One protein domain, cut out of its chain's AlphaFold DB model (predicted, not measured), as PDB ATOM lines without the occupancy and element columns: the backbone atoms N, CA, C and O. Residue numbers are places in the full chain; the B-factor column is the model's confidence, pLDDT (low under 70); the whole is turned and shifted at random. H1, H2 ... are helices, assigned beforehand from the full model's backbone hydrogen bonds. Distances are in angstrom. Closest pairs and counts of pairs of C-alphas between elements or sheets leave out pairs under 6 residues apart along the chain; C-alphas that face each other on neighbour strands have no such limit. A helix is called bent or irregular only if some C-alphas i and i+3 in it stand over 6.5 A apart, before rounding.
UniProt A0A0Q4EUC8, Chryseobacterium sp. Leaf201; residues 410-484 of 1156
ATOM      1  N   LEU A 410      49.335 -46.161  53.714       72.62
ATOM      2  CA  LEU A 410      48.819 -44.813  53.508       72.62
ATOM      3  C   LEU A 410      47.634 -44.529  54.432       72.62
ATOM      4  O   LEU A 410      47.688 -43.591  55.218       72.62
ATOM      5  N   MET A 411      46.571 -45.329  54.367       79.06
ATOM      6  CA  MET A 411      45.282 -45.013  54.997       79.06
ATOM      7  C   MET A 411      45.315 -45.042  56.531       79.06
ATOM      8  O   MET A 411      44.469 -44.415  57.170       79.06
ATOM      9  N   LEU A 412      46.265 -45.753  57.141       73.00
ATOM     10  CA  LEU A 412      46.315 -45.961  58.591       73.00
ATOM     11  C   LEU A 412      47.415 -45.189  59.307       73.00
ATOM     12  O   LEU A 412      47.430 -45.178  60.535       73.00
ATOM     13  N   SER A 413      48.265 -44.469  58.577       76.38
ATOM     14  CA  SER A 413      49.363 -43.645  59.112       76.38
ATOM     15  C   SER A 413      48.936 -42.430  59.967       76.38
ATOM     16  O   SER A 413      49.728 -41.520  60.195       76.38
ATOM     17  N   GLY A 414      47.697 -42.387  60.472       61.25
ATOM     18  CA  GLY A 414      47.299 -41.442  61.522       61.25
ATOM     19  C   GLY A 414      47.183 -39.979  61.076       61.25
ATOM     20  O   GLY A 414      47.727 -39.092  61.719       61.25
ATOM     21  N   GLY A 415      46.453 -39.706  59.990       62.44
ATOM     22  CA  GLY A 415      46.071 -38.342  59.581       62.44
ATOM     23  C   GLY A 415      47.054 -37.634  58.644       62.44
ATOM     24  O   GLY A 415      46.631 -36.797  57.846       62.44
ATOM     25  N   ASN A 416      48.325 -38.043  58.619       69.94
ATOM     26  CA  ASN A 416      49.308 -37.494  57.676       69.94
ATOM     27  C   ASN A 416      49.077 -37.923  56.224       69.94
ATOM     28  O   ASN A 416      49.643 -37.312  55.324       69.94
ATOM     29  N   TYR A 417      48.228 -38.920  55.958       75.50
ATOM     30  CA  TYR A 417      47.958 -39.357  54.588       75.50
ATOM     31  C   TYR A 417      47.267 -38.286  53.750       75.50
ATOM     32  O   TYR A 417      47.544 -38.212  52.561       75.50
ATOM     33  N   ARG A 418      46.412 -37.429  54.336       74.19
ATOM     34  CA  ARG A 418      45.815 -36.302  53.599       74.19
ATOM     35  C   ARG A 418      46.918 -35.384  53.077       74.19
ATOM     36  O   ARG A 418      46.933 -35.062  51.893       74.19
ATOM     37  N   THR A 419      47.876 -35.044  53.935       80.00
ATOM     38  CA  THR A 419      49.026 -34.198  53.594       80.00
ATOM     39  C   THR A 419      49.992 -34.901  52.641       80.00
ATOM     40  O   THR A 419      50.430 -34.294  51.665       80.00
ATOM     41  N   ALA A 420      50.300 -36.178  52.877       76.62
ATOM     42  CA  ALA A 420      51.209 -36.969  52.051       76.62
ATOM     43  C   ALA A 420      50.635 -37.188  50.650       76.62
ATOM     44  O   ALA A 420      51.295 -36.869  49.669       76.62
ATOM     45  N   LEU A 421      49.379 -37.631  50.550       73.44
ATOM     46  CA  LEU A 421      48.677 -37.810  49.283       73.44
ATOM     47  C   LEU A 421      48.543 -36.475  48.550       73.44
ATOM     48  O   LEU A 421      48.808 -36.415  47.354       73.44
ATOM     49  N   SER A 422      48.205 -35.403  49.274       75.25
ATOM     50  CA  SER A 422      48.175 -34.059  48.709       75.25
ATOM     51  C   SER A 422      49.534 -33.707  48.090       75.25
ATOM     52  O   SER A 422      49.631 -33.398  46.903       75.25
ATOM     53  N   THR A 423      50.609 -33.830  48.861       79.56
ATOM     54  CA  THR A 423      51.966 -33.478  48.420       79.56
ATOM     55  C   THR A 423      52.423 -34.331  47.236       79.56
ATOM     56  O   THR A 423      52.917 -33.789  46.250       79.56
ATOM     57  N   THR A 424      52.206 -35.649  47.276       76.50
ATOM     58  CA  THR A 424      52.533 -36.554  46.168       76.50
ATOM     59  C   THR A 424      51.771 -36.179  44.901       76.50
ATOM     60  O   THR A 424      52.386 -36.051  43.847       76.50
ATOM     61  N   LEU A 425      50.462 -35.930  45.001       73.19
ATOM     62  CA  LEU A 425      49.637 -35.575  43.849       73.19
ATOM     63  C   LEU A 425      50.052 -34.208  43.265       73.19
ATOM     64  O   LEU A 425      50.082 -34.060  42.046       73.19
ATOM     65  N   LYS A 426      50.444 -33.232  44.110       77.38
ATOM     66  CA  LYS A 426      50.975 -31.930  43.650       77.38
ATOM     67  C   LYS A 426      52.263 -32.120  42.869       77.38
ATOM     68  O   LYS A 426      52.403 -31.550  41.793       77.38
ATOM     69  N   ASN A 427      53.174 -32.941  43.386       78.88
ATOM     70  CA  ASN A 427      54.470 -33.184  42.760       78.88
ATOM     71  C   ASN A 427      54.335 -33.939  41.428       78.88
ATOM     72  O   ASN A 427      54.998 -33.573  40.461       78.88
ATOM     73  N   GLU A 428      53.465 -34.953  41.351       74.56
ATOM     74  CA  GLU A 428      53.222 -35.690  40.101       74.56
ATOM     75  C   GLU A 428      52.596 -34.797  39.023       74.56
ATOM     76  O   GLU A 428      53.023 -34.823  37.868       74.56
ATOM     77  N   ILE A 429      51.617 -33.971  39.398       71.69
ATOM     78  CA  ILE A 429      50.990 -33.022  38.477       71.69
ATOM     79  C   ILE A 429      52.008 -31.959  38.043       71.69
ATOM     80  O   ILE A 429      52.156 -31.733  36.846       71.69
ATOM     81  N   ALA A 430      52.777 -31.377  38.971       74.88
ATOM     82  CA  ALA A 430      53.846 -30.421  38.666       74.88
ATOM     83  C   ALA A 430      54.851 -30.964  37.634       74.88
ATOM     84  O   ALA A 430      55.200 -30.256  36.688       74.88
ATOM     85  N   GLN A 431      55.260 -32.230  37.768       76.75
ATOM     86  CA  GLN A 431      56.153 -32.881  36.806       76.75
ATOM     87  C   GLN A 431      55.514 -33.043  35.419       76.75
ATOM     88  O   GLN A 431      56.152 -32.729  34.415       76.75
ATOM     89  N   GLU A 432      54.253 -33.479  35.335       70.75
ATOM     90  CA  GLU A 432      53.564 -33.640  34.044       70.75
ATOM     91  C   GLU A 432      53.382 -32.296  33.317       70.75
ATOM     92  O   GLU A 432      53.483 -32.218  32.092       70.75
ATOM     93  N   ILE A 433      53.167 -31.214  34.067       70.06
ATOM     94  CA  ILE A 433      53.061 -29.854  33.526       70.06
ATOM     95  C   ILE A 433      54.409 -29.379  32.991       70.06
ATOM     96  O   ILE A 433      54.478 -28.860  31.874       70.06
ATOM     97  N   GLN A 434      55.477 -29.583  33.768       75.94
ATOM     98  CA  GLN A 434      56.838 -29.227  33.372       75.94
ATOM     99  C   GLN A 434      57.230 -29.935  32.067       75.94
ATOM    100  O   GLN A 434      57.815 -29.317  31.178       75.94
ATOM    101  N   ASN A 435      56.811 -31.192  31.905       76.50
ATOM    102  CA  ASN A 435      57.049 -31.970  30.691       76.50
ATOM    103  C   ASN A 435      56.281 -31.448  29.462       76.50
ATOM    104  O   ASN A 435      56.699 -31.706  28.334       76.50
ATOM    105  N   ARG A 436      55.178 -30.706  29.643       78.31
ATOM    106  CA  ARG A 436      54.320 -30.212  28.545       78.31
ATOM    107  C   ARG A 436      54.583 -28.763  28.121       78.31
ATOM    108  O   ARG A 436      53.893 -28.289  27.224       78.31
ATOM    109  N   GLN A 437      55.554 -28.071  28.727       76.06
ATOM    110  CA  GLN A 437      55.952 -26.690  28.382       76.06
ATOM    111  C   GLN A 437      54.780 -25.683  28.261       76.06
ATOM    112  O   GLN A 437      54.824 -24.759  27.450       76.06
ATOM    113  N   MET A 438      53.709 -25.840  29.045       65.06
ATOM    114  CA  MET A 438      52.583 -24.895  29.019       65.06
ATOM    115  C   MET A 438      52.910 -23.612  29.800       65.06
ATOM    116  O   MET A 438      53.600 -23.661  30.819       65.06
ATOM    117  N   GLN A 439      52.423 -22.456  29.325       71.50
ATOM    118  CA  GLN A 439      52.651 -21.160  29.979       71.50
ATOM    119  C   GLN A 439      52.060 -21.140  31.403       71.50
ATOM    120  O   GLN A 439      50.905 -21.505  31.610       71.50
ATOM    121  N   GLN A 440      52.880 -20.736  32.379       65.75
ATOM    122  CA  GLN A 440      52.677 -21.003  33.811       65.75
ATOM    123  C   GLN A 440      51.501 -20.262  34.471       65.75
ATOM    124  O   GLN A 440      50.891 -20.812  35.387       65.75
ATOM    125  N   GLU A 441      51.173 -19.037  34.050       67.56
ATOM    126  CA  GLU A 441      50.340 -18.144  34.877       67.56
ATOM    127  C   GLU A 441      48.838 -18.449  34.806       67.56
ATOM    128  O   GLU A 441      48.206 -18.622  35.842       67.56
ATOM    129  N   THR A 442      48.250 -18.620  33.618       65.75
ATOM    130  CA  THR A 442      46.813 -18.949  33.487       65.75
ATOM    131  C   THR A 442      46.492 -20.392  33.871       65.75
ATOM    132  O   THR A 442      45.336 -20.743  34.108       65.75
ATOM    133  N   PHE A 443      47.511 -21.250  33.911       68.38
ATOM    134  CA  PHE A 443      47.342 -22.669  34.176       68.38
ATOM    135  C   PHE A 443      47.364 -22.988  35.673       68.38
ATOM    136  O   PHE A 443      46.659 -23.902  36.090       68.38
ATOM    137  N   SER A 444      48.095 -22.212  36.484       71.88
ATOM    138  CA  SER A 444      48.221 -22.408  37.936       71.88
ATOM    139  C   SER A 444      46.871 -22.383  38.668       71.88
ATOM    140  O   SER A 444      46.602 -23.255  39.493       71.88
ATOM    141  N   ASP A 445      45.986 -21.442  38.334       75.25
ATOM    142  CA  ASP A 445      44.694 -21.305  39.026       75.25
ATOM    143  C   ASP A 445      43.708 -22.417  38.647       75.25
ATOM    144  O   ASP A 445      43.075 -23.019  39.518       75.25
ATOM    145  N   LEU A 446      43.636 -22.768  37.357       71.56
ATOM    146  CA  LEU A 446      42.833 -23.899  36.877       71.56
ATOM    147  C   LEU A 446      43.346 -25.231  37.446       71.56
ATOM    148  O   LEU A 446      42.562 -26.139  37.740       71.56
ATOM    149  N   LEU A 447      44.664 -25.345  37.612       71.19
ATOM    150  CA  LEU A 447      45.307 -26.491  38.233       71.19
ATOM    151  C   LEU A 447      44.968 -26.613  39.699       71.19
ATOM    152  O   LEU A 447      44.637 -27.715  40.104       71.19
ATOM    153  N   ASN A 448      45.032 -25.528  40.472       77.00
ATOM    154  CA  ASN A 448      44.734 -25.573  41.899       77.00
ATOM    155  C   ASN A 448      43.284 -26.015  42.150       77.00
ATOM    156  O   ASN A 448      43.066 -26.897  42.976       77.00
ATOM    157  N   ASP A 449      42.313 -25.523  41.372       77.06
ATOM    158  CA  ASP A 449      40.914 -25.960  41.502       77.06
ATOM    159  C   ASP A 449      40.713 -27.421  41.048       77.06
ATOM    160  O   ASP A 449      40.122 -28.243  41.754       77.06
ATOM    161  N   THR A 450      41.289 -27.811  39.904       74.12
ATOM    162  CA  THR A 450      41.217 -29.206  39.421       74.12
ATOM    163  C   THR A 450      41.902 -30.172  40.394       74.12
ATOM    164  O   THR A 450      41.424 -31.285  40.633       74.12
ATOM    165  N   TYR A 451      43.017 -29.735  40.974       77.50
ATOM    166  CA  TYR A 451      43.804 -30.449  41.959       77.50
ATOM    167  C   TYR A 451      43.023 -30.635  43.258       77.50
ATOM    168  O   TYR A 451      42.907 -31.765  43.727       77.50
ATOM    169  N   ASP A 452      42.445 -29.569  43.814       78.00
ATOM    170  CA  ASP A 452      41.699 -29.640  45.069       78.00
ATOM    171  C   ASP A 452      40.466 -30.533  44.908       78.00
ATOM    172  O   ASP A 452      40.165 -31.352  45.784       78.00
ATOM    173  N   GLN A 453      39.808 -30.489  43.746       79.00
ATOM    174  CA  GLN A 453      38.722 -31.408  43.419       79.00
ATOM    175  C   GLN A 453      39.197 -32.864  43.292       79.00
ATOM    176  O   GLN A 453      38.516 -33.772  43.781       79.00
ATOM    177  N   ALA A 454      40.345 -33.122  42.659       74.38
ATOM    178  CA  ALA A 454      40.906 -34.468  42.526       74.38
ATOM    179  C   ALA A 454      41.372 -35.028  43.880       74.38
ATOM    180  O   ALA A 454      40.992 -36.141  44.248       74.38
ATOM    181  N   ALA A 455      42.120 -34.240  44.654       76.19
ATOM    182  CA  ALA A 455      42.592 -34.588  45.986       76.19
ATOM    183  C   ALA A 455      41.416 -34.853  46.932       76.19
ATOM    184  O   ALA A 455      41.377 -35.901  47.573       76.19
ATOM    185  N   THR A 456      40.400 -33.981  46.945       82.25
ATOM    186  CA  THR A 456      39.182 -34.181  47.748       82.25
ATOM    187  C   THR A 456      38.473 -35.479  47.371       82.25
ATOM    188  O   THR A 456      38.042 -36.223  48.252       82.25
ATOM    189  N   ARG A 457      38.396 -35.815  46.075       79.38
ATOM    190  CA  ARG A 457      37.795 -37.078  45.618       79.38
ATOM    191  C   ARG A 457      38.590 -38.291  46.091       79.38
ATOM    192  O   ARG A 457      37.984 -39.194  46.666       79.38
ATOM    193  N   VAL A 458      39.910 -38.309  45.903       78.50
ATOM    194  CA  VAL A 458      40.746 -39.446  46.329       78.50
ATOM    195  C   VAL A 458      40.716 -39.599  47.850       78.50
ATOM    196  O   VAL A 458      40.503 -40.703  48.343       78.50
ATOM    197  N   VAL A 459      40.827 -38.497  48.597       80.44
ATOM    198  CA  VAL A 459      40.721 -38.495  50.063       80.44
ATOM    199  C   VAL A 459      39.358 -39.014  50.518       80.44
ATOM    200  O   VAL A 459      39.314 -39.902  51.366       80.44
ATOM    201  N   SER A 460      38.257 -38.532  49.929       84.62
ATOM    202  CA  SER A 460      36.906 -38.997  50.283       84.62
ATOM    203  C   SER A 460      36.724 -40.493  50.020       84.62
ATOM    204  O   SER A 460      36.139 -41.204  50.834       84.62
ATOM    205  N   PHE A 461      37.284 -40.996  48.919       83.69
ATOM    206  CA  PHE A 461      37.243 -42.412  48.589       83.69
ATOM    207  C   PHE A 461      38.104 -43.252  49.547       83.69
ATOM    208  O   PHE A 461      37.700 -44.344  49.951       83.69
ATOM    209  N   TYR A 462      39.270 -42.746  49.958       83.50
ATOM    210  CA  TYR A 462      40.135 -43.418  50.931       83.50
ATOM    211  C   TYR A 462      39.475 -43.472  52.309       83.50
ATOM    212  O   TYR A 462      39.521 -44.505  52.970       83.50
ATOM    213  N   GLU A 463      38.801 -42.398  52.716       84.62
ATOM    214  CA  GLU A 463      38.023 -42.346  53.957       84.62
ATOM    215  C   GLU A 463      36.846 -43.311  53.935       84.62
ATOM    216  O   GLU A 463      36.620 -44.024  54.911       84.62
ATOM    217  N   GLU A 464      36.134 -43.390  52.813       85.75
ATOM    218  CA  GLU A 464      35.060 -44.356  52.597       85.75
ATOM    219  C   GLU A 464      35.572 -45.800  52.673       85.75
ATOM    220  O   GLU A 464      34.992 -46.620  53.384       85.75
ATOM    221  N   THR A 465      36.690 -46.098  52.004       84.38
ATOM    222  CA  THR A 465      37.328 -47.425  52.021       84.38
ATOM    223  C   THR A 465      37.785 -47.789  53.435       84.38
ATOM    224  O   THR A 465      37.503 -48.879  53.933       84.38
ATOM    225  N   LEU A 466      38.445 -46.858  54.125       83.69
ATOM    226  CA  LEU A 466      38.900 -47.045  55.497       83.69
ATOM    227  C   LEU A 466      37.726 -47.258  56.458       83.69
ATOM    228  O   LEU A 466      37.787 -48.133  57.324       83.69
ATOM    229  N   LYS A 467      36.654 -46.473  56.306       86.25
ATOM    230  CA  LYS A 467      35.427 -46.620  57.089       86.25
ATOM    231  C   LYS A 467      34.799 -47.991  56.853       86.25
ATOM    232  O   LYS A 467      34.495 -48.672  57.825       86.25
ATOM    233  N   PHE A 468      34.691 -48.432  55.598       86.38
ATOM    234  CA  PHE A 468      34.188 -49.762  55.254       86.38
ATOM    235  C   PHE A 468      34.957 -50.871  55.988       86.38
ATOM    236  O   PHE A 468      34.334 -51.725  56.621       86.38
ATOM    237  N   PHE A 469      36.294 -50.848  55.976       83.19
ATOM    238  CA  PHE A 469      37.089 -51.876  56.661       83.19
ATOM    239  C   PHE A 469      37.008 -51.787  58.187       83.19
ATOM    240  O   PHE A 469      36.923 -52.825  58.841       83.19
ATOM    241  N   LYS A 470      36.965 -50.581  58.766       84.12
ATOM    242  CA  LYS A 470      36.768 -50.397  60.216       84.12
ATOM    243  C   LYS A 470      35.409 -50.911  60.685       84.12
ATOM    244  O   LYS A 470      35.343 -51.610  61.700       84.12
ATOM    245  N   ASP A 471      34.350 -50.597  59.946       85.75
ATOM    246  CA  ASP A 471      32.990 -51.044  60.247       85.75
ATOM    247  C   ASP A 471      32.884 -52.563  60.077       85.75
ATOM    248  O   ASP A 471      32.383 -53.254  60.963       85.75
ATOM    249  N   SER A 472      33.459 -53.105  58.997       81.88
ATOM    250  CA  SER A 472      33.502 -54.549  58.746       81.88
ATOM    251  C   SER A 472      34.267 -55.311  59.821       81.88
ATOM    252  O   SER A 472      33.817 -56.351  60.292       81.88
ATOM    253  N   TYR A 473      35.413 -54.791  60.250       86.38
ATOM    254  CA  TYR A 473      36.191 -55.395  61.321       86.38
ATOM    255  C   TYR A 473      35.433 -55.377  62.652       86.38
ATOM    256  O   TYR A 473      35.379 -56.384  63.355       86.38
ATOM    257  N   SER A 474      34.796 -54.249  62.976       85.62
ATOM    258  CA  SER A 474      33.981 -54.112  64.188       85.62
ATOM    259  C   SER A 474      32.791 -55.074  64.169       85.62
ATOM    260  O   SER A 474      32.500 -55.715  65.177       85.62
ATOM    261  N   TYR A 475      32.159 -55.243  63.004       85.50
ATOM    262  CA  TYR A 475      31.103 -56.225  62.783       85.50
ATOM    263  C   TYR A 475      31.581 -57.655  63.019       85.50
ATOM    264  O   TYR A 475      30.954 -58.395  63.775       85.50
ATOM    265  N   ILE A 476      32.701 -58.035  62.402       84.75
ATOM    266  CA  ILE A 476      33.283 -59.373  62.532       84.75
ATOM    267  C   ILE A 476      33.612 -59.663  63.993       84.75
ATOM    268  O   ILE A 476      33.227 -60.708  64.506       84.75
ATOM    269  N   ILE A 477      34.259 -58.728  64.694       86.12
ATOM    270  CA  ILE A 477      34.551 -58.880  66.124       86.12
ATOM    271  C   ILE A 477      33.288 -59.063  66.940       86.12
ATOM    272  O   ILE A 477      33.275 -59.898  67.844       86.12
ATOM    273  N   TYR A 478      32.252 -58.278  66.651       86.56
ATOM    274  CA  TYR A 478      30.985 -58.370  67.352       86.56
ATOM    275  C   TYR A 478      30.342 -59.742  67.125       86.56
ATOM    276  O   TYR A 478      30.055 -60.443  68.090       86.56
ATOM    277  N   GLN A 479      30.206 -60.172  65.870       82.44
ATOM    278  CA  GLN A 479      29.589 -61.449  65.510       82.44
ATOM    279  C   GLN A 479      30.385 -62.654  66.025       82.44
ATOM    280  O   GLN A 479      29.831 -63.519  66.699       82.44
ATOM    281  N   ILE A 480      31.701 -62.687  65.797       83.19
ATOM    282  CA  ILE A 480      32.575 -63.721  66.366       83.19
ATOM    283  C   ILE A 480      32.542 -63.634  67.898       83.19
ATOM    284  O   ILE A 480      32.562 -64.652  68.566       83.19
ATOM    285  N   GLY A 481      32.434 -62.443  68.489       84.06
ATOM    286  CA  GLY A 481      32.219 -62.234  69.925       84.06
ATOM    287  C   GLY A 481      31.013 -62.964  70.497       84.06
ATOM    288  O   GLY A 481      31.135 -63.537  71.576       84.06
ATOM    289  N   GLN A 482      29.892 -62.957  69.776       82.94
ATOM    290  CA  GLN A 482      28.657 -63.606  70.214       82.94
ATOM    291  C   GLN A 482      28.716 -65.131  70.069       82.94
ATOM    292  O   GLN A 482      28.273 -65.849  70.960       82.94
ATOM    293  N   TYR A 483      29.286 -65.630  68.968       83.31
ATOM    294  CA  TYR A 483      29.214 -67.057  68.617       83.31
ATOM    295  C   TYR A 483      30.483 -67.856  68.893       83.31
ATOM    296  O   TYR A 483      30.438 -69.078  68.991       83.31
ATOM    297  N   TRP A 484      31.618 -67.177  69.011       87.56
ATOM    298  CA  TRP A 484      32.926 -67.774  69.238       87.56
ATOM    299  C   TRP A 484      33.692 -66.971  70.309       87.56
ATOM    300  O   TRP A 484      34.565 -66.136  70.008       87.56
TER     301      TRP A 484
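This is residues 410 to 484 of the 1156 residues of a protein of Chryseobacterium sp. Leaf201 (UniProt A0A0Q4EUC8). This is a lopsided helical hairpin: one very long helix, H2, with a shorter helix, H1, folded back slantwise over its first half. Residues 467 to 484, of which 467 to 483 belong to H2, stick out as a free arm that makes much of the length. The printed part has 75 residues with two named helices, H1 then H2, and no named strand, and its class is all helix. It is extended, with a radius of gyration of the C-alphas of 18.7 A, and spans 64 by 17 by 17 A, a rod.

Begin with H2, residues 440 to 483, and look near residue 447, where it has a kink of 31 degrees. H2 is neither bent nor irregular, but only just: C-alphas 442 and 445 are 6.4 A apart. Then look at H1, residues 416 to 435, which touches H2 with residues 418 to 426 alone, while H2 touches it with residues 451 to 459 alone. Their closest C-alphas, those of Ser 422 and Ala 455, are 6.2 A apart. The two run opposite ways at a steep tilt of 35.3 degrees, only just steep, and form a helical hairpin. In H1 every O i to N i+4 pair is within hydrogen-bond range; in H2 38 of 40 are.

Find C-alpha 440 at (52.677, -21.003, 33.811); from there H2 runs 62.3 A to C-alpha 483 at (29.214, -67.057, 68.617). H1 starts at C-alpha 416, at (49.308, -37.494, 57.676), and is 28.6 A long.

The two C-alphas farthest apart, those of Gln 439 and Tyr 483, are 64.4 A apart. The printed part has no cut, and the link from H1 to H2 is tight. Residues 434 to 442, of which 440 to 442 belong to H2, also stand free. The mean pLDDT of the printed part is 77.7; look for values under 70 at residues 414 to 416, 438 and 440 to 443.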